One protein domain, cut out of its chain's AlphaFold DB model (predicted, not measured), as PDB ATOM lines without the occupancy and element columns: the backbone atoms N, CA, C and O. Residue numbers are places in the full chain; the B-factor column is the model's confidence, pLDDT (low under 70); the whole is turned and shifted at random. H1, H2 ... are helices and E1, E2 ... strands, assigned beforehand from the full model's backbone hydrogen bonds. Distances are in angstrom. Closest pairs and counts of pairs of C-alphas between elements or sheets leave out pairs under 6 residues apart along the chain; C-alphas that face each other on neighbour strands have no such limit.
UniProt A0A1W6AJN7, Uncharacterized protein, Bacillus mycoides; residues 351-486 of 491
ATOM      1  N   ARG A 351       1.993   9.489 -18.457       68.25
ATOM      2  CA  ARG A 351       0.575   9.150 -18.704       68.25
ATOM      3  C   ARG A 351       0.308   7.644 -18.651       68.25
ATOM      4  O   ARG A 351      -0.720   7.223 -18.114       68.25
ATOM      5  N   TRP A 352       1.203   6.829 -19.205       74.75
ATOM      6  CA  TRP A 352       1.089   5.373 -19.167       74.75
ATOM      7  C   TRP A 352       1.208   4.838 -17.736       74.75
ATOM      8  O   TRP A 352       0.364   4.044 -17.306       74.75
ATOM      9  N   GLU A 353       2.182   5.325 -16.966       71.75
ATOM     10  CA  GLU A 353       2.336   4.983 -15.550       71.75
ATOM     11  C   GLU A 353       1.102   5.401 -14.736       71.75
ATOM     12  O   GLU A 353       0.556   4.615 -13.957       71.75
ATOM     13  N   SER A 354       0.579   6.605 -14.978       69.69
ATOM     14  CA  SER A 354      -0.679   7.097 -14.409       69.69
ATOM     15  C   SER A 354      -1.871   6.207 -14.733       69.69
ATOM     16  O   SER A 354      -2.649   5.856 -13.842       69.69
ATOM     17  N   ARG A 355      -2.004   5.759 -15.982       72.69
ATOM     18  CA  ARG A 355      -3.060   4.826 -16.377       72.69
ATOM     19  C   ARG A 355      -2.934   3.485 -15.655       72.69
ATOM     20  O   ARG A 355      -3.934   3.013 -15.114       72.69
ATOM     21  N   LYS A 356      -1.734   2.890 -15.607       74.31
ATOM     22  CA  LYS A 356      -1.491   1.634 -14.872       74.31
ATOM     23  C   LYS A 356      -1.918   1.753 -13.414       74.31
ATOM     24  O   LYS A 356      -2.577   0.852 -12.898       74.31
ATOM     25  N   ARG A 357      -1.600   2.879 -12.770       72.75
ATOM     26  CA  ARG A 357      -2.023   3.175 -11.393       72.75
ATOM     27  C   ARG A 357      -3.543   3.218 -11.269       72.75
ATOM     28  O   ARG A 357      -4.106   2.491 -10.453       72.75
ATOM     29  N   ARG A 358      -4.228   3.983 -12.126       73.50
ATOM     30  CA  ARG A 358      -5.703   4.060 -12.140       73.50
ATOM     31  C   ARG A 358      -6.348   2.686 -12.353       73.50
ATOM     32  O   ARG A 358      -7.347   2.371 -11.711       73.50
ATOM     33  N   GLU A 359      -5.794   1.855 -13.233       75.75
ATOM     34  CA  GLU A 359      -6.272   0.486 -13.461       75.75
ATOM     35  C   GLU A 359      -6.020  -0.431 -12.252       75.75
ATOM     36  O   GLU A 359      -6.913  -1.192 -11.876       75.75
ATOM     37  N   ALA A 360      -4.861  -0.331 -11.596       76.00
ATOM     38  CA  ALA A 360      -4.549  -1.093 -10.386       76.00
ATOM     39  C   ALA A 360      -5.480  -0.734  -9.214       76.00
ATOM     40  O   ALA A 360      -5.966  -1.633  -8.525       76.00
ATOM     41  N   ILE A 361      -5.791   0.555  -9.045       75.44
ATOM     42  CA  ILE A 361      -6.777   1.051  -8.075       75.44
ATOM     43  C   ILE A 361      -8.164   0.479  -8.388       75.44
ATOM     44  O   ILE A 361      -8.797  -0.112  -7.520       75.44
ATOM     45  N   LYS A 362      -8.618   0.558  -9.650       78.19
ATOM     46  CA  LYS A 362      -9.907  -0.027 -10.080       78.19
ATOM     47  C   LYS A 362      -9.993  -1.536  -9.834       78.19
ATOM     48  O   LYS A 362     -11.078  -2.059  -9.603       78.19
ATOM     49  N   GLN A 363      -8.865  -2.238  -9.907       80.19
ATOM     50  CA  GLN A 363      -8.762  -3.676  -9.649       80.19
ATOM     51  C   GLN A 363      -8.570  -4.015  -8.159       80.19
ATOM     52  O   GLN A 363      -8.370  -5.186  -7.841       80.19
ATOM     53  N   ASN A 364      -8.611  -3.028  -7.253       77.81
ATOM     54  CA  ASN A 364      -8.316  -3.170  -5.821       77.81
ATOM     55  C   ASN A 364      -6.942  -3.810  -5.533       77.81
ATOM     56  O   ASN A 364      -6.751  -4.436  -4.492       77.81
ATOM     57  N   LYS A 365      -5.984  -3.678  -6.461       78.75
ATOM     58  CA  LYS A 365      -4.592  -4.121  -6.264       78.75
ATOM     59  C   LYS A 365      -3.790  -3.124  -5.433       78.75
ATOM     60  O   LYS A 365      -2.800  -3.508  -4.826       78.75
ATOM     61  N   VAL A 366      -4.227  -1.866  -5.414       76.38
ATOM     62  CA  VAL A 366      -3.715  -0.818  -4.534       76.38
ATOM     63  C   VAL A 366      -4.894  -0.213  -3.793       76.38
ATOM     64  O   VAL A 366      -5.887   0.165  -4.411       76.38
ATOM     65  N   THR A 367      -4.789  -0.158  -2.472       82.56
ATOM     66  CA  THR A 367      -5.887   0.234  -1.580       82.56
ATOM     67  C   THR A 367      -5.536   1.417  -0.690       82.56
ATOM     68  O   THR A 367      -6.381   1.854   0.085       82.56
ATOM     69  N   GLU A 368      -4.323   1.949  -0.789       86.88
ATOM     70  CA  GLU A 368      -3.844   3.052   0.040       86.88
ATOM     71  C   GLU A 368      -3.158   4.109  -0.813       86.88
ATOM     72  O   GLU A 368      -2.457   3.795  -1.778       86.88
ATOM     73  N   VAL A 369      -3.370   5.367  -0.444       87.31
ATOM     74  CA  VAL A 369      -2.708   6.526  -1.029       87.31
ATOM     75  C   VAL A 369      -2.072   7.338   0.088       87.31
ATOM     76  O   VAL A 369      -2.682   7.584   1.131       87.31
ATOM     77  N   TYR A 370      -0.836   7.753  -0.143       89.06
ATOM     78  CA  TYR A 370      -0.075   8.571   0.779       89.06
ATOM     79  C   TYR A 370       0.165   9.936   0.152       89.06
ATOM     80  O   TYR A 370       0.613  10.024  -0.992       89.06
ATOM     81  N   TYR A 371      -0.097  10.984   0.921       91.31
ATOM     82  CA  TYR A 371       0.183  12.365   0.545       91.31
ATOM     83  C   TYR A 371       1.273  12.907   1.443       91.31
ATOM     84  O   TYR A 371       1.230  12.696   2.653       91.31
ATOM     85  N   ASN A 372       2.224  13.624   0.874       92.31
ATOM     86  CA  ASN A 372       3.317  14.235   1.597       92.31
ATOM     87  C   ASN A 372       3.406  15.717   1.227       92.31
ATOM     88  O   ASN A 372       3.353  16.077   0.053       92.31
ATOM     89  N   ILE A 373       3.480  16.566   2.250       94.44
ATOM     90  CA  ILE A 373       3.727  18.000   2.113       94.44
ATOM     91  C   ILE A 373       5.115  18.244   2.677       94.44
ATOM     92  O   ILE A 373       5.359  17.979   3.858       94.44
ATOM     93  N   LEU A 374       6.003  18.754   1.835       93.06
ATOM     94  CA  LEU A 374       7.416  18.870   2.147       93.06
ATOM     95  C   LEU A 374       7.943  20.270   1.833       93.06
ATOM     96  O   LEU A 374       7.467  20.935   0.926       93.06
ATOM     97  N   SER A 375       8.924  20.744   2.591       93.31
ATOM     98  CA  SER A 375       9.724  21.915   2.226       93.31
ATOM     99  C   SER A 375      11.167  21.674   2.641       93.31
ATOM    100  O   SER A 375      11.447  21.416   3.812       93.31
ATOM    101  N   SER A 376      12.075  21.707   1.668       90.50
ATOM    102  CA  SER A 376      13.456  21.240   1.806       90.50
ATOM    103  C   SER A 376      14.440  22.393   1.904       90.50
ATOM    104  O   SER A 376      14.545  23.179   0.973       90.50
ATOM    105  N   ALA A 377      15.245  22.467   2.961       88.44
ATOM    106  CA  ALA A 377      16.293  23.483   3.067       88.44
ATOM    107  C   ALA A 377      17.430  23.305   2.040       88.44
ATOM    108  O   ALA A 377      18.230  24.227   1.872       88.44
ATOM    109  N   GLY A 378      17.547  22.129   1.413       82.44
ATOM    110  CA  GLY A 378      18.510  21.860   0.344       82.44
ATOM    111  C   GLY A 378      18.028  22.274  -1.050       82.44
ATOM    112  O   GLY A 378      18.860  22.547  -1.911       82.44
ATOM    113  N   LEU A 379      16.706  22.363  -1.257       81.12
ATOM    114  CA  LEU A 379      16.093  22.628  -2.569       81.12
ATOM    115  C   LEU A 379      15.242  23.912  -2.624       81.12
ATOM    116  O   LEU A 379      14.865  24.343  -3.715       81.12
ATOM    117  N   ASN A 380      14.947  24.537  -1.478       84.38
ATOM    118  CA  ASN A 380      14.210  25.802  -1.411       84.38
ATOM    119  C   ASN A 380      14.994  26.932  -2.092       84.38
ATOM    120  O   ASN A 380      16.226  26.957  -2.034       84.38
ATOM    121  N   TRP A 381      14.288  27.882  -2.706       77.06
ATOM    122  CA  TRP A 381      14.927  29.043  -3.341       77.06
ATOM    123  C   TRP A 381      14.952  30.277  -2.437       77.06
ATOM    124  O   TRP A 381      15.724  31.199  -2.694       77.06
ATOM    125  N   GLU A 382      14.168  30.272  -1.359       84.06
ATOM    126  CA  GLU A 382      14.062  31.386  -0.425       84.06
ATOM    127  C   GLU A 382      14.933  31.153   0.814       84.06
ATOM    128  O   GLU A 382      14.675  30.266   1.637       84.06
ATOM    129  N   ASP A 383      15.946  32.004   0.996       87.50
ATOM    130  CA  ASP A 383      16.868  31.951   2.139       87.50
ATOM    131  C   ASP A 383      16.133  31.997   3.493       87.50
ATOM    132  O   ASP A 383      16.564  31.376   4.471       87.50
ATOM    133  N   GLU A 384      14.998  32.700   3.552       90.75
ATOM    134  CA  GLU A 384      14.154  32.791   4.746       90.75
ATOM    135  C   GLU A 384      13.534  31.436   5.114       90.75
ATOM    136  O   GLU A 384      13.627  31.011   6.269       90.75
ATOM    137  N   ASN A 385      12.992  30.702   4.136       91.38
ATOM    138  CA  ASN A 385      12.468  29.351   4.351       91.38
ATOM    139  C   ASN A 385      13.586  28.404   4.811       91.38
ATOM    140  O   ASN A 385      13.407  27.650   5.770       91.38
ATOM    141  N   ILE A 386      14.766  28.480   4.182       92.00
ATOM    142  CA  ILE A 386      15.943  27.677   4.553       92.00
ATOM    143  C   ILE A 386      16.324  27.918   6.019       92.00
ATOM    144  O   ILE A 386      16.601  26.966   6.760       92.00
ATOM    145  N   ALA A 387      16.357  29.183   6.448       93.50
ATOM    146  CA  ALA A 387      16.680  29.556   7.819       93.50
ATOM    147  C   ALA A 387      15.642  29.014   8.814       93.50
ATOM    148  O   ALA A 387      16.027  28.387   9.805       93.50
ATOM    149  N   ILE A 388      14.350  29.183   8.512       95.00
ATOM    150  CA  ILE A 388      13.228  28.684   9.319       95.00
ATOM    151  C   ILE A 388      13.319  27.165   9.491       95.00
ATOM    152  O   ILE A 388      13.297  26.669  10.618       95.00
ATOM    153  N   ILE A 389      13.474  26.417   8.398       94.25
ATOM    154  CA  ILE A 389      13.515  24.949   8.423       94.25
ATOM    155  C   ILE A 389      14.692  24.455   9.268       94.25
ATOM    156  O   ILE A 389      14.523  23.607  10.146       94.25
ATOM    157  N   LYS A 390      15.884  25.032   9.075       92.75
ATOM    158  CA  LYS A 390      17.069  24.694   9.880       92.75
ATOM    159  C   LYS A 390      16.892  25.051  11.355       92.75
ATOM    160  O   LYS A 390      17.445  24.366  12.214       92.75
ATOM    161  N   GLU A 391      16.165  26.120  11.665       94.94
ATOM    162  CA  GLU A 391      15.872  26.506  13.042       94.94
ATOM    163  C   GLU A 391      14.906  25.524  13.713       94.94
ATOM    164  O   GLU A 391      15.192  25.053  14.814       94.94
ATOM    165  N   PHE A 392      13.796  25.173  13.062       93.94
ATOM    166  CA  PHE A 392      12.830  24.219  13.614       93.94
ATOM    167  C   PHE A 392      13.389  22.797  13.709       93.94
ATOM    168  O   PHE A 392      13.124  22.114  14.696       93.94
ATOM    169  N   MET A 393      14.260  22.397  12.779       91.62
ATOM    170  CA  MET A 393      15.019  21.149  12.876       91.62
ATOM    171  C   MET A 393      15.899  21.114  14.138       91.62
ATOM    172  O   MET A 393      15.925  20.117  14.853       91.62
ATOM    173  N   LYS A 394      16.586  22.218  14.471       91.50
ATOM    174  CA  LYS A 394      17.372  22.325  15.720       91.50
ATOM    175  C   LYS A 394      16.507  22.299  16.979       91.50
ATOM    176  O   LYS A 394      17.008  21.949  18.041       91.50
ATOM    177  N   LYS A 395      15.246  22.724  16.872       92.69
ATOM    178  CA  LYS A 395      14.263  22.686  17.964       92.69
ATOM    179  C   LYS A 395      13.590  21.318  18.111       92.69
ATOM    180  O   LYS A 395      12.757  21.184  19.001       92.69
ATOM    181  N   GLU A 396      13.943  20.344  17.266       89.88
ATOM    182  CA  GLU A 396      13.386  18.986  17.277       89.88
ATOM    183  C   GLU A 396      11.846  18.977  17.177       89.88
ATOM    184  O   GLU A 396      11.170  18.154  17.795       89.88
ATOM    185  N   ASP A 397      11.265  19.913  16.409       95.06
ATOM    186  CA  ASP A 397       9.827  19.889  16.112       95.06
ATOM    187  C   ASP A 397       9.497  18.632  15.292       95.06
ATOM    188  O   ASP A 397      10.190  18.303  14.332       95.06
ATOM    189  N   ALA A 398       8.432  17.922  15.672       91.69
ATOM    190  CA  ALA A 398       8.102  16.602  15.134       91.69
ATOM    191  C   ALA A 398       7.824  16.581  13.620       91.69
ATOM    192  O   ALA A 398       7.910  15.520  13.006       91.69
ATOM    193  N   ASN A 399       7.497  17.731  13.023       94.38
ATOM    194  CA  ASN A 399       7.274  17.853  11.582       94.38
ATOM    195  C   ASN A 399       8.564  18.143  10.797       94.38
ATOM    196  O   ASN A 399       8.499  18.351   9.589       94.38
ATOM    197  N   PHE A 400       9.719  18.211  11.465       94.38
ATOM    198  CA  PHE A 400      11.005  18.495  10.839       94.38
ATOM    199  C   PHE A 400      11.951  17.308  11.001       94.38
ATOM    200  O   PHE A 400      12.192  16.828  12.108       94.38
ATOM    201  N   LYS A 401      12.500  16.831   9.885       92.56
ATOM    202  CA  LYS A 401      13.434  15.698   9.850       92.56
ATOM    203  C   LYS A 401      14.504  15.900   8.786       92.56
ATOM    204  O   LYS A 401      14.306  16.610   7.805       92.56
ATOM    205  N   ASP A 402      15.653  15.271   9.003       88.94
ATOM    206  CA  ASP A 402      16.760  15.270   8.052       88.94
ATOM    207  C   ASP A 402      16.625  14.061   7.125       88.94
ATOM    208  O   ASP A 402      16.659  12.913   7.575       88.94
ATOM    209  N   HIS A 403      16.447  14.329   5.835       82.75
ATOM    210  CA  HIS A 403      16.375  13.314   4.787       82.75
ATOM    211  C   HIS A 403      17.756  12.965   4.216       82.75
ATOM    212  O   HIS A 403      17.878  12.003   3.455       82.75
ATOM    213  N   GLY A 404      18.803  13.712   4.586       77.31
ATOM    214  CA  GLY A 404      20.123  13.599   3.980       77.31
ATOM    215  C   GLY A 404      20.111  13.906   2.475       77.31
ATOM    216  O   GLY A 404      19.123  14.384   1.914       77.31
ATOM    217  N   GLY A 405      21.239  13.641   1.812       79.31
ATOM    218  CA  GLY A 405      21.392  13.888   0.374       79.31
ATOM    219  C   GLY A 405      21.129  15.347  -0.014       79.31
ATOM    220  O   GLY A 405      21.460  16.260   0.743       79.31
ATOM    221  N   ASP A 406      20.523  15.543  -1.185       76.50
ATOM    222  CA  ASP A 406      20.229  16.871  -1.741       76.50
ATOM    223  C   ASP A 406      19.053  17.577  -1.039       76.50
ATOM    224  O   ASP A 406      18.923  18.794  -1.130       76.50
ATOM    225  N   TYR A 407      18.215  16.838  -0.303       82.06
ATOM    226  CA  TYR A 407      17.094  17.400   0.458       82.06
ATOM    227  C   TYR A 407      17.548  17.972   1.814       82.06
ATOM    228  O   TYR A 407      17.199  19.093   2.186       82.06
ATOM    229  N   GLY A 408      18.382  17.235   2.553       87.38
ATOM    230  CA  GLY A 408      18.862  17.665   3.869       87.38
ATOM    231  C   GLY A 408      17.724  17.874   4.880       87.38
ATOM    232  O   GLY A 408      16.825  17.043   4.994       87.38
ATOM    233  N   ALA A 409      17.770  18.979   5.634       91.44
ATOM    234  CA  ALA A 409      16.745  19.310   6.627       91.44
ATOM    235  C   ALA A 409      15.429  19.727   5.954       91.44
ATOM    236  O   ALA A 409      15.419  20.683   5.178       91.44
ATOM    237  N   CYS A 410      14.327  19.070   6.311       93.31
ATOM    238  CA  CYS A 410      13.018  19.286   5.703       93.31
ATOM    239  C   CYS A 410      11.931  19.510   6.755       93.31
ATOM    240  O   CYS A 410      11.940  18.868   7.803       93.31
ATOM    241  N   PHE A 411      10.956  20.361   6.430       95.88
ATOM    242  CA  PHE A 411       9.583  20.176   6.897       95.88
ATOM    243  C   PHE A 411       8.976  19.017   6.103       95.88
ATOM    244  O   PHE A 411       9.097  19.012   4.881       95.88
ATOM    245  N   ASP A 412       8.341  18.056   6.762       93.38
ATOM    246  CA  ASP A 412       7.743  16.895   6.104       93.38
ATOM    247  C   ASP A 412       6.602  16.335   6.958       93.38
ATOM    248  O   ASP A 412       6.795  15.895   8.097       93.38
ATOM    249  N   VAL A 413       5.406  16.335   6.370       93.69
ATOM    250  CA  VAL A 413       4.205  15.746   6.959       93.69
ATOM    251  C   VAL A 413       3.552  14.811   5.954       93.69
ATOM    252  O   VAL A 413       3.257  15.209   4.827       93.69
ATOM    253  N   THR A 414       3.260  13.586   6.395       91.25
ATOM    254  CA  THR A 414       2.638  12.544   5.570       91.25
ATOM    255  C   THR A 414       1.269  12.144   6.104       91.25
ATOM    256  O   THR A 414       1.088  11.944   7.305       91.25
ATOM    257  N   TYR A 415       0.322  11.955   5.190       91.38
ATOM    258  CA  TYR A 415      -1.018  11.440   5.440       91.38
ATOM    259  C   TYR A 415      -1.224  10.127   4.684       91.38
ATOM    260  O   TYR A 415      -0.716   9.983   3.576       91.38
ATOM    261  N   ASN A 416      -1.982   9.192   5.260       89.38
ATOM    262  CA  ASN A 416      -2.382   7.934   4.620       89.38
ATOM    263  C   ASN A 416      -3.912   7.854   4.578       89.38
ATOM    264  O   ASN A 416      -4.572   8.085   5.595       89.38
ATOM    265  N   TYR A 417      -4.459   7.506   3.417       87.62
ATOM    266  CA  TYR A 417      -5.878   7.261   3.216       87.62
ATOM    267  C   TYR A 417      -6.127   5.926   2.517       87.62
ATOM    268  O   TYR A 417      -5.458   5.565   1.551       87.62
ATOM    269  N   HIS A 418      -7.181   5.236   2.949       84.38
ATOM    270  CA  HIS A 418      -7.698   4.068   2.247       84.38
ATOM    271  C   HIS A 418      -8.527   4.491   1.023       84.38
ATOM    272  O   HIS A 418      -9.514   5.225   1.150       84.38
ATOM    273  N   ILE A 419      -8.156   3.992  -0.156       78.19
ATOM    274  CA  ILE A 419      -8.802   4.281  -1.441       78.19
ATOM    275  C   ILE A 419     -10.125   3.515  -1.512       78.19
ATOM    276  O   ILE A 419     -10.211   2.416  -2.053       78.19
ATOM    277  N   SER A 420     -11.171   4.082  -0.915       64.81
ATOM    278  CA  SER A 420     -12.522   3.504  -0.926       64.81
ATOM    279  C   SER A 420     -13.479   4.207  -1.896       64.81
ATOM    280  O   SER A 420     -14.465   3.590  -2.304       64.81
ATOM    281  N   LYS A 421     -13.187   5.461  -2.288       57.56
ATOM    282  CA  LYS A 421     -13.840   6.295  -3.327       57.56
ATOM    283  C   LYS A 421     -12.843   7.361  -3.823       57.56
ATOM    284  O   LYS A 421     -11.809   7.531  -3.184       57.56
ATOM    285  N   GLU A 422     -13.138   8.060  -4.925       64.31
ATOM    286  CA  GLU A 422     -12.375   9.259  -5.330       64.31
ATOM    287  C   GLU A 422     -12.321  10.244  -4.153       64.31
ATOM    288  O   GLU A 422     -13.356  10.678  -3.648       64.31
ATOM    289  N   ILE A 423     -11.108  10.515  -3.667       73.94
ATOM    290  CA  ILE A 423     -10.844  11.478  -2.599       73.94
ATOM    291  C   ILE A 423     -10.714  12.830  -3.286       73.94
ATOM    292  O   ILE A 423      -9.882  12.970  -4.175       73.94
ATOM    293  N   ASP A 424     -11.555  13.795  -2.929       83.94
ATOM    294  CA  ASP A 424     -11.309  15.204  -3.246       83.94
ATOM    295  C   ASP A 424     -10.021  15.627  -2.531       83.94
ATOM    296  O   ASP A 424      -9.900  15.422  -1.323       83.94
ATOM    297  N   GLU A 425      -9.034  16.119  -3.276       90.19
ATOM    298  CA  GLU A 425      -7.689  16.413  -2.778       90.19
ATOM    299  C   GLU A 425      -7.480  17.899  -2.450       90.19
ATOM    300  O   GLU A 425      -6.398  18.270  -1.991       90.19
ATOM    301  N   GLU A 426      -8.514  18.741  -2.586       89.06
ATOM    302  CA  GLU A 426      -8.435  20.180  -2.283       89.06
ATOM    303  C   GLU A 426      -8.058  20.480  -0.821       89.06
ATOM    304  O   GLU A 426      -7.399  21.483  -0.537       89.06
ATOM    305  N   TRP A 427      -8.371  19.576   0.118       90.88
ATOM    306  CA  TRP A 427      -8.014  19.719   1.539       90.88
ATOM    307  C   TRP A 427      -6.501  19.861   1.780       90.88
ATOM    308  O   TRP A 427      -6.078  20.395   2.810       90.88
ATOM    309  N   LEU A 428      -5.658  19.398   0.851       92.31
ATOM    310  CA  LEU A 428      -4.207  19.538   0.965       92.31
ATOM    311  C   LEU A 428      -3.775  21.005   0.908       92.31
ATOM    312  O   LEU A 428      -2.856  21.389   1.633       92.31
ATOM    313  N   PHE A 429      -4.467  21.847   0.137       91.19
ATOM    314  CA  PHE A 429      -4.191  23.282   0.112       91.19
ATOM    315  C   PHE A 429      -4.527  23.953   1.441       91.19
ATOM    316  O   PHE A 429      -3.766  24.803   1.908       91.19
ATOM    317  N   GLU A 430      -5.605  23.529   2.106       91.06
ATOM    318  CA  GLU A 430      -5.929  24.011   3.451       91.06
ATOM    319  C   GLU A 430      -4.800  23.680   4.438       91.06
ATOM    320  O   GLU A 430      -4.409  24.528   5.245       91.06
ATOM    321  N   LYS A 431      -4.212  22.479   4.330       94.62
ATOM    322  CA  LYS A 431      -3.056  22.073   5.141       94.62
ATOM    323  C   LYS A 431      -1.792  22.849   4.818       94.62
ATOM    324  O   LYS A 431      -1.104  23.269   5.747       94.62
ATOM    325  N   VAL A 432      -1.503  23.096   3.542       93.38
ATOM    326  CA  VAL A 432      -0.383  23.957   3.136       93.38
ATOM    327  C   VAL A 432      -0.528  25.348   3.760       93.38
ATOM    328  O   VAL A 432       0.413  25.835   4.384       93.38
ATOM    329  N   ILE A 433      -1.715  25.961   3.688       93.44
ATOM    330  CA  ILE A 433      -1.978  27.274   4.300       93.44
ATOM    331  C   ILE A 433      -1.841  27.213   5.832       93.44
ATOM    332  O   ILE A 433      -1.260  28.120   6.433       93.44
ATOM    333  N   GLU A 434      -2.344  26.158   6.482       94.06
ATOM    334  CA  GLU A 434      -2.200  25.948   7.930       94.06
ATOM    335  C   GLU A 434      -0.719  25.921   8.344       94.06
ATOM    336  O   GLU A 434      -0.305  26.642   9.261       94.06
ATOM    337  N   PHE A 435       0.101  25.141   7.636       95.06
ATOM    338  CA  PHE A 435       1.532  25.028   7.910       95.06
ATOM    339  C   PHE A 435       2.291  26.309   7.589       95.06
ATOM    340  O   PHE A 435       3.127  26.731   8.391       95.06
ATOM    341  N   ALA A 436       1.953  26.976   6.489       94.00
ATOM    342  CA  ALA A 436       2.520  28.268   6.144       94.00
ATOM    343  C   ALA A 436       2.253  29.305   7.240       94.00
ATOM    344  O   ALA A 436       3.168  29.985   7.702       94.00
ATOM    345  N   LYS A 437       1.021  29.382   7.758       93.94
ATOM    346  CA  LYS A 437       0.677  30.282   8.871       93.94
ATOM    347  C   LYS A 437       1.457  29.959  10.139       93.94
ATOM    348  O   LYS A 437       1.926  30.893  10.803       93.94
ATOM    349  N   LYS A 438       1.574  28.668  10.469       94.50
ATOM    350  CA  LYS A 438       2.220  28.172  11.690       94.50
ATOM    351  C   LYS A 438       3.731  28.390  11.675       94.50
ATOM    352  O   LYS A 438       4.272  28.912  12.646       94.50
ATOM    353  N   TYR A 439       4.393  28.000  10.591       94.31
ATOM    354  CA  TYR A 439       5.852  27.959  10.500       94.31
ATOM    355  C   TYR A 439       6.455  29.122   9.712       94.31
ATOM    356  O   TYR A 439       7.660  29.315   9.775       94.31
ATOM    357  N   LYS A 440       5.629  29.924   9.028       93.62
ATOM    358  CA  LYS A 440       6.045  31.027   8.140       93.62
ATOM    359  C   LYS A 440       6.817  30.574   6.898       93.62
ATOM    360  O   LYS A 440       7.518  31.376   6.301       93.62
ATOM    361  N   ILE A 441       6.643  29.314   6.499       93.88
ATOM    362  CA  ILE A 441       7.193  28.762   5.257       93.88
ATOM    363  C   ILE A 441       6.254  29.118   4.098       93.88
ATOM    364  O   ILE A 441       5.041  28.962   4.227       93.88
ATOM    365  N   THR A 442       6.798  29.595   2.978       93.31
ATOM    366  CA  THR A 442       6.015  30.034   1.803       93.31
ATOM    367  C   THR A 442       6.139  29.119   0.587       93.31
ATOM    368  O   THR A 442       5.311  29.212  -0.315       93.31
ATOM    369  N   GLU A 443       7.131  28.228   0.560       93.31
ATOM    370  CA  GLU A 443       7.345  27.270  -0.529       93.31
ATOM    371  C   GLU A 443       7.208  25.836  -0.026       93.31
ATOM    372  O   GLU A 443       7.809  25.466   0.987       93.31
ATOM    373  N   PHE A 444       6.454  25.024  -0.762       93.56
ATOM    374  CA  PHE A 444       6.221  23.618  -0.462       93.56
ATOM    375  C   PHE A 444       6.272  22.772  -1.732       93.56
ATOM    376  O   PHE A 444       6.071  23.244  -2.847       93.56
ATOM    377  N   GLU A 445       6.478  21.486  -1.541       92.25
ATOM    378  CA  GLU A 445       6.297  20.440  -2.522       92.25
ATOM    379  C   GLU A 445       5.155  19.552  -2.046       92.25
ATOM    380  O   GLU A 445       5.054  19.219  -0.861       92.25
ATOM    381  N   MET A 446       4.292  19.174  -2.977       92.50
ATOM    382  CA  MET A 446       3.255  18.189  -2.745       92.50
ATOM    383  C   MET A 446       3.600  16.918  -3.491       92.50
ATOM    384  O   MET A 446       3.845  16.942  -4.693       92.50
ATOM    385  N   TRP A 447       3.573  15.813  -2.762       90.94
ATOM    386  CA  TRP A 447       3.875  14.486  -3.260       90.94
ATOM    387  C   TRP A 447       2.715  13.540  -2.966       90.94
ATOM    388  O   TRP A 447       2.096  13.592  -1.905       90.94
ATOM    389  N   LYS A 448       2.429  12.651  -3.910       88.00
ATOM    390  CA  LYS A 448       1.415  11.603  -3.813       88.00
ATOM    391  C   LYS A 448       2.019  10.287  -4.273       88.00
ATOM    392  O   LYS A 448       2.770  10.255  -5.249       88.00
ATOM    393  N   LYS A 449       1.687   9.207  -3.570       86.50
ATOM    394  CA  LYS A 449       2.049   7.840  -3.958       86.50
ATOM    395  C   LYS A 449       0.942   6.849  -3.636       86.50
ATOM    396  O   LYS A 449       0.195   7.040  -2.677       86.50
ATOM    397  N   TYR A 450       0.864   5.784  -4.415       81.00
ATOM    398  CA  TYR A 450      -0.107   4.714  -4.237       81.00
ATOM    399  C   TYR A 450       0.592   3.446  -3.726       81.00
ATOM    400  O   TYR A 450       1.462   2.897  -4.391       81.00
ATOM    401  N   GLY A 451       0.193   2.956  -2.549       76.19
ATOM    402  CA  GLY A 451       0.853   1.828  -1.880       76.19
ATOM    403  C   GLY A 451       2.183   2.185  -1.192       76.19
ATOM    404  O   GLY A 451       2.561   3.353  -1.075       76.19
ATOM    405  N   GLU A 452       2.878   1.167  -0.676       60.72
ATOM    406  CA  GLU A 452       4.041   1.353   0.209       60.72
ATOM    407  C   GLU A 452       5.396   1.433  -0.523       60.72
ATOM    408  O   GLU A 452       6.308   2.088  -0.014       60.72
ATOM    409  N   ASP A 453       5.523   0.849  -1.720       55.94
ATOM    410  CA  ASP A 453       6.824   0.500  -2.325       55.94
ATOM    411  C   ASP A 453       7.580   1.654  -3.012       55.94
ATOM    412  O   ASP A 453       8.789   1.559  -3.235       55.94
ATOM    413  N   ALA A 454       6.911   2.761  -3.340       56.22
ATOM    414  CA  ALA A 454       7.548   3.925  -3.955       56.22
ATOM    415  C   ALA A 454       7.860   5.024  -2.922       56.22
ATOM    416  O   ALA A 454       7.092   5.266  -1.989       56.22
ATOM    417  N   LEU A 455       8.995   5.718  -3.080       51.16
ATOM    418  CA  LEU A 455       9.357   6.853  -2.216       51.16
ATOM    419  C   LEU A 455       8.603   8.133  -2.616       51.16
ATOM    420  O   LEU A 455       8.091   8.816  -1.737       51.16
ATOM    421  N   TYR A 456       8.467   8.397  -3.920       59.47
ATOM    422  CA  TYR A 456       7.771   9.548  -4.509       59.47
ATOM    423  C   TYR A 456       7.266   9.157  -5.910       59.47
ATOM    424  O   TYR A 456       8.045   8.592  -6.676       59.47
ATOM    425  N   GLU A 457       5.995   9.408  -6.252       70.12
ATOM    426  CA  GLU A 457       5.424   8.959  -7.542       70.12
ATOM    427  C   GLU A 457       4.791  10.063  -8.396       70.12
ATOM    428  O   GLU A 457       4.833   9.990  -9.622       70.12
ATOM    429  N   ILE A 458       4.135  11.041  -7.776       84.31
ATOM    430  CA  ILE A 458       3.545  12.201  -8.452       84.31
ATOM    431  C   ILE A 458       3.840  13.398  -7.569       84.31
ATOM    432  O   ILE A 458       3.535  13.346  -6.378       84.31
ATOM    433  N   GLY A 459       4.401  14.469  -8.117       88.19
ATOM    434  CA  GLY A 459       4.654  15.647  -7.306       88.19
ATOM    435  C   GLY A 459       4.772  16.939  -8.078       88.19
ATOM    436  O   GLY A 459       5.137  16.955  -9.253       88.19
ATOM    437  N   PHE A 460       4.448  18.027  -7.392       88.69
ATOM    438  CA  PHE A 460       4.531  19.378  -7.920       88.69
ATOM    439  C   PHE A 460       4.878  20.386  -6.817       88.69
ATOM    440  O   PHE A 460       4.597  20.175  -5.638       88.69
ATOM    441  N   GLY A 461       5.518  21.483  -7.210       89.38
ATOM    442  CA  GLY A 461       5.895  22.588  -6.336       89.38
ATOM    443  C   GLY A 461       4.794  23.640  -6.227       89.38
ATOM    444  O   GLY A 461       4.163  24.006  -7.223       89.38
ATOM    445  N   ILE A 462       4.619  24.167  -5.020       91.44
ATOM    446  CA  ILE A 462       3.706  25.252  -4.674       91.44
ATOM    447  C   ILE A 462       4.492  26.389  -4.035       91.44
ATOM    448  O   ILE A 462       5.336  26.170  -3.167       91.44
ATOM    449  N   TYR A 463       4.136  27.616  -4.395       91.12
ATOM    450  CA  TYR A 463       4.559  28.808  -3.678       91.12
ATOM    451  C   TYR A 463       3.362  29.692  -3.330       91.12
ATOM    452  O   TYR A 463       2.377  29.773  -4.069       91.12
ATOM    453  N   LEU A 464       3.445  30.330  -2.166       91.62
ATOM    454  CA  LEU A 464       2.411  31.194  -1.614       91.62
ATOM    455  C   LEU A 464       2.816  32.658  -1.781       91.62
ATOM    456  O   LEU A 464       3.838  33.090  -1.249       91.62
ATOM    457  N   GLU A 465       1.989  33.434  -2.476       88.88
ATOM    458  CA  GLU A 465       2.171  34.876  -2.631       88.88
ATOM    459  C   GLU A 465       1.181  35.680  -1.784       88.88
ATOM    460  O   GLU A 465       0.015  35.318  -1.615       88.88
ATOM    461  N   GLY A 466       1.633  36.845  -1.317       87.12
ATOM    462  CA  GLY A 466       0.805  37.774  -0.556       87.12
ATOM    463  C   GLY A 466       0.670  37.404   0.926       87.12
ATOM    464  O   GLY A 466       1.465  36.632   1.465       87.12
ATOM    465  N   PRO A 467      -0.297  38.006   1.640       86.62
ATOM    466  CA  PRO A 467      -0.470  37.773   3.068       86.62
ATOM    467  C   PRO A 467      -0.845  36.318   3.361       86.62
ATOM    468  O   PRO A 467      -1.838  35.820   2.838       86.62
ATOM    469  N   LEU A 468      -0.122  35.669   4.280       86.88
ATOM    470  CA  LEU A 468      -0.378  34.276   4.675       86.88
ATOM    471  C   LEU A 468      -1.781  34.034   5.247       86.88
ATOM    472  O   LEU A 468      -2.201  32.885   5.324       86.88
ATOM    473  N   ASP A 469      -2.515  35.078   5.643       79.81
ATOM    474  CA  ASP A 469      -3.914  34.969   6.070       79.81
ATOM    475  C   ASP A 469      -4.846  34.522   4.939       79.81
ATOM    476  O   ASP A 469      -5.782  33.763   5.207       79.81
ATOM    477  N   ASN A 470      -4.541  34.936   3.706       83.81
ATOM    478  CA  ASN A 470      -5.252  34.579   2.483       83.81
ATOM    479  C   ASN A 470      -4.289  34.631   1.274       83.81
ATOM    480  O   ASN A 470      -4.363  35.575   0.477       83.81
ATOM    481  N   PRO A 471      -3.334  33.687   1.177       88.69
ATOM    482  CA  PRO A 471      -2.310  33.731   0.146       88.69
ATOM    483  C   PRO A 471      -2.889  33.310  -1.205       88.69
ATOM    484  O   PRO A 471      -3.797  32.484  -1.281       88.69
ATOM    485  N   THR A 472      -2.323  33.838  -2.285       89.50
ATOM    486  CA  THR A 472      -2.509  33.254  -3.615       89.50
ATOM    487  C   THR A 472      -1.587  32.048  -3.740       89.50
ATOM    488  O   THR A 472      -0.372  32.179  -3.595       89.50
ATOM    489  N   ILE A 473      -2.163  30.876  -3.996       88.81
ATOM    490  CA  ILE A 473      -1.411  29.649  -4.258       88.81
ATOM    491  C   ILE A 473      -1.019  29.645  -5.729       88.81
ATOM    492  O   ILE A 473      -1.871  29.814  -6.600       88.81
ATOM    493  N   LYS A 474       0.264  29.446  -6.015       88.56
ATOM    494  CA  LYS A 474       0.755  29.312  -7.382       88.56
ATOM    495  C   LYS A 474       1.575  28.042  -7.545       88.56
ATOM    496  O   LYS A 474       2.308  27.626  -6.649       88.56
ATOM    497  N   LEU A 475       1.454  27.444  -8.725       86.12
ATOM    498  CA  LEU A 475       2.209  26.264  -9.125       86.12
ATOM    499  C   LEU A 475       3.536  26.676  -9.740       86.12
ATOM    500  O   LEU A 475       3.592  27.606 -10.550       86.12
ATOM    501  N   ARG A 476       4.602  25.977  -9.358       78.50
ATOM    502  CA  ARG A 476       5.958  26.285  -9.815       78.50
ATOM    503  C   ARG A 476       6.471  25.295 -10.849       78.50
ATOM    504  O   ARG A 476       6.920  25.707 -11.913       78.50
ATOM    505  N   GLU A 477       6.408  24.007 -10.541       73.38
ATOM    506  CA  GLU A 477       6.985  22.946 -11.368       73.38
ATOM    507  C   GLU A 477       6.267  21.621 -11.101       73.38
ATOM    508  O   GLU A 477       5.808  21.389  -9.985       73.38
ATOM    509  N   VAL A 478       6.165  20.759 -12.112       72.75
ATOM    510  CA  VAL A 478       5.729  19.366 -11.946       72.75
ATOM    511  C   VAL A 478       6.984  18.505 -11.961       72.75
ATOM    512  O   VAL A 478       7.682  18.457 -12.970       72.75
ATOM    513  N   TYR A 479       7.284  17.867 -10.833       70.25
ATOM    514  CA  TYR A 479       8.502  17.082 -10.654       70.25
ATOM    515  C   TYR A 479       8.378  15.695 -11.290       70.25
ATOM    516  O   TYR A 479       9.307  15.239 -11.951       70.25
ATOM    517  N   LEU A 480       7.231  15.030 -11.095       69.75
ATOM    518  CA  LEU A 480       6.912  13.694 -11.612       69.75
ATOM    519  C   LEU A 480       5.392  13.556 -11.813       69.75
ATOM    520  O   LEU A 480       4.614  14.052 -10.995       69.75
ATOM    521  N   GLY A 481       4.970  12.835 -12.857       69.94
ATOM    522  CA  GLY A 481       3.556  12.608 -13.178       69.94
ATOM    523  C   GLY A 481       2.859  13.810 -13.834       69.94
ATOM    524  O   GLY A 481       3.504  14.702 -14.377       69.94
ATOM    525  N   SER A 482       1.523  13.825 -13.815       72.88
ATOM    526  CA  SER A 482       0.698  14.912 -14.365       72.88
ATOM    527  C   SER A 482      -0.159  15.572 -13.281       72.88
ATOM    528  O   SER A 482      -0.592  14.918 -12.332       72.88
ATOM    529  N   LEU A 483      -0.490  16.859 -13.452       78.06
ATOM    530  CA  LEU A 483      -1.493  17.542 -12.619       78.06
ATOM    531  C   LEU A 483      -2.876  16.869 -12.716       78.06
ATOM    532  O   LEU A 483      -3.637  16.880 -11.758       78.06
ATOM    533  N   GLU A 484      -3.172  16.204 -13.837       76.56
ATOM    534  CA  GLU A 484      -4.404  15.422 -14.035       76.56
ATOM    535  C   GLU A 484      -4.488  14.165 -13.150       76.56
ATOM    536  O   GLU A 484      -5.513  13.481 -13.143       76.56
ATOM    537  N   ASP A 485      -3.406  13.797 -12.458       77.69
ATOM    538  CA  ASP A 485      -3.394  12.679 -11.508       77.69
ATOM    539  C   ASP A 485      -3.820  13.079 -10.095       77.69
ATOM    540  O   ASP A 485      -3.966  12.214  -9.218       77.69
ATOM    541  N   TRP A 486      -4.035  14.375  -9.891       85.38
ATOM    542  CA  TRP A 486      -4.616  14.935  -8.688       85.38
ATOM    543  C   TRP A 486      -6.096  15.216  -8.904       85.38
ATOM    544  O   TRP A 486      -6.500  15.737  -9.942       85.38
TER     545      TRP A 486
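Overview. This is residues 351 to 486 of the 491 residues of an uncharacterized protein of Bacillus mycoides (UniProt A0A1W6AJN7). A strongly twisted sheet of six strands curls round one helix, H3, while two more helices sit at opposite ends of the strands: H1 by the end of E4, and H2 across E2, E3 and E1. E1 and E4 run through the middle, and E1 and E3 lie roughly along the longest dimension. The printed part has 136 residues with three named helices and six named strands, in the order H1 E1 H2 E2 E3 H3 E4 E5 E6. The sheet's order is E2 E3 E1 E4 E5 E6, antiparallel throughout, and the class is mixed, helices and strands. The whole is compact, with a radius of gyration of the C-alphas of 15.4 A and spans of 45 by 32 by 23 A.

Along the chain. Find C-alpha 351 at (0.575, 9.150, -18.704); from there H1 runs through residues 351 to 362, 16.4 A from first to last C-alpha. E1 is residues 368 to 376, 25.2 A long, from (-3.844, 3.052, 0.040) to (13.456, 21.240, 1.806). Next come H2, residues 383 to 394, 16.7 A, and the short E2, residues 400 to 402. E3, residues 409 to 418, is the longest strand by residues and measures 29.1 A. H3, residues 427 to 439, is the longest helix by residues, 18.5 A. Three strands follow: E4, residues 443 to 450, 24.0 A; E5, residues 458 to 465, 23.5 A; and E6, residues 472 to 480, 23.1 A, which bends by 52 degrees at residue 477 and ends with C-alpha 480 at (6.912, 13.694, -11.612).

Arrangement. Begin at the sheet, whose edge strands are E2 and E6. Between E1 and E3 look at N 371 and O 415, 2.9 A apart and within hydrogen-bond range; between E1 and E4, at N 372 and O 447, 2.8 A. E4, E5 and E6 form a meander, each strand the antiparallel neighbour of the one before, and E4 and E5, like E5 and E6, are a hairpin: N 446 and O 460 are 2.9 A apart, and N 463 and O 474 are 2.9 A apart. E2 and E3 are also a hairpin, with N 401 and O 410 at 3.0 A. Two split strand-helix-strand units, each with another strand between its two strands, are E1, H2, E2 around E3 and E3, H3, E4 around E1; both crossovers are right-handed. The arrangement has two layers, with H1, H2 and H3 on one face of the sheet. H2 has a height of 8.4 A over the sheet and runs across the strands, at 78 degrees to E3 on the local plane; its closest C-alphas to E3 are Lys 390 and Ala 409, 6.3 A. The sheet curls round H3, where the closest C-alphas of H3 and E1 are Val 432 and Ile 373, 7.3 A. H1 is on the sheet too, with Arg 357 and Tyr 450 the closest C-alphas of H1 and E4, 7.6 A. H2 and H3 are close but not clearly touching, with C-alphas 388 and 439 at 7.5 A, and their lines are about perpendicular at 81 degrees. H1 is apart from both H2 and H3. In H1, H2 and H3 every O i to N i+4 pair is within hydrogen-bond range.

Size, cuts and confidence. The two C-alphas farthest apart are those of Gln 363 and Asp 383, 45.4 A. The printed part has no cut, and no link between named elements is long. The mean pLDDT of the printed part is 84.5; look for values under 70 at residues 351 and 354, 420 to 422, 452 to 456 and 480 to 481.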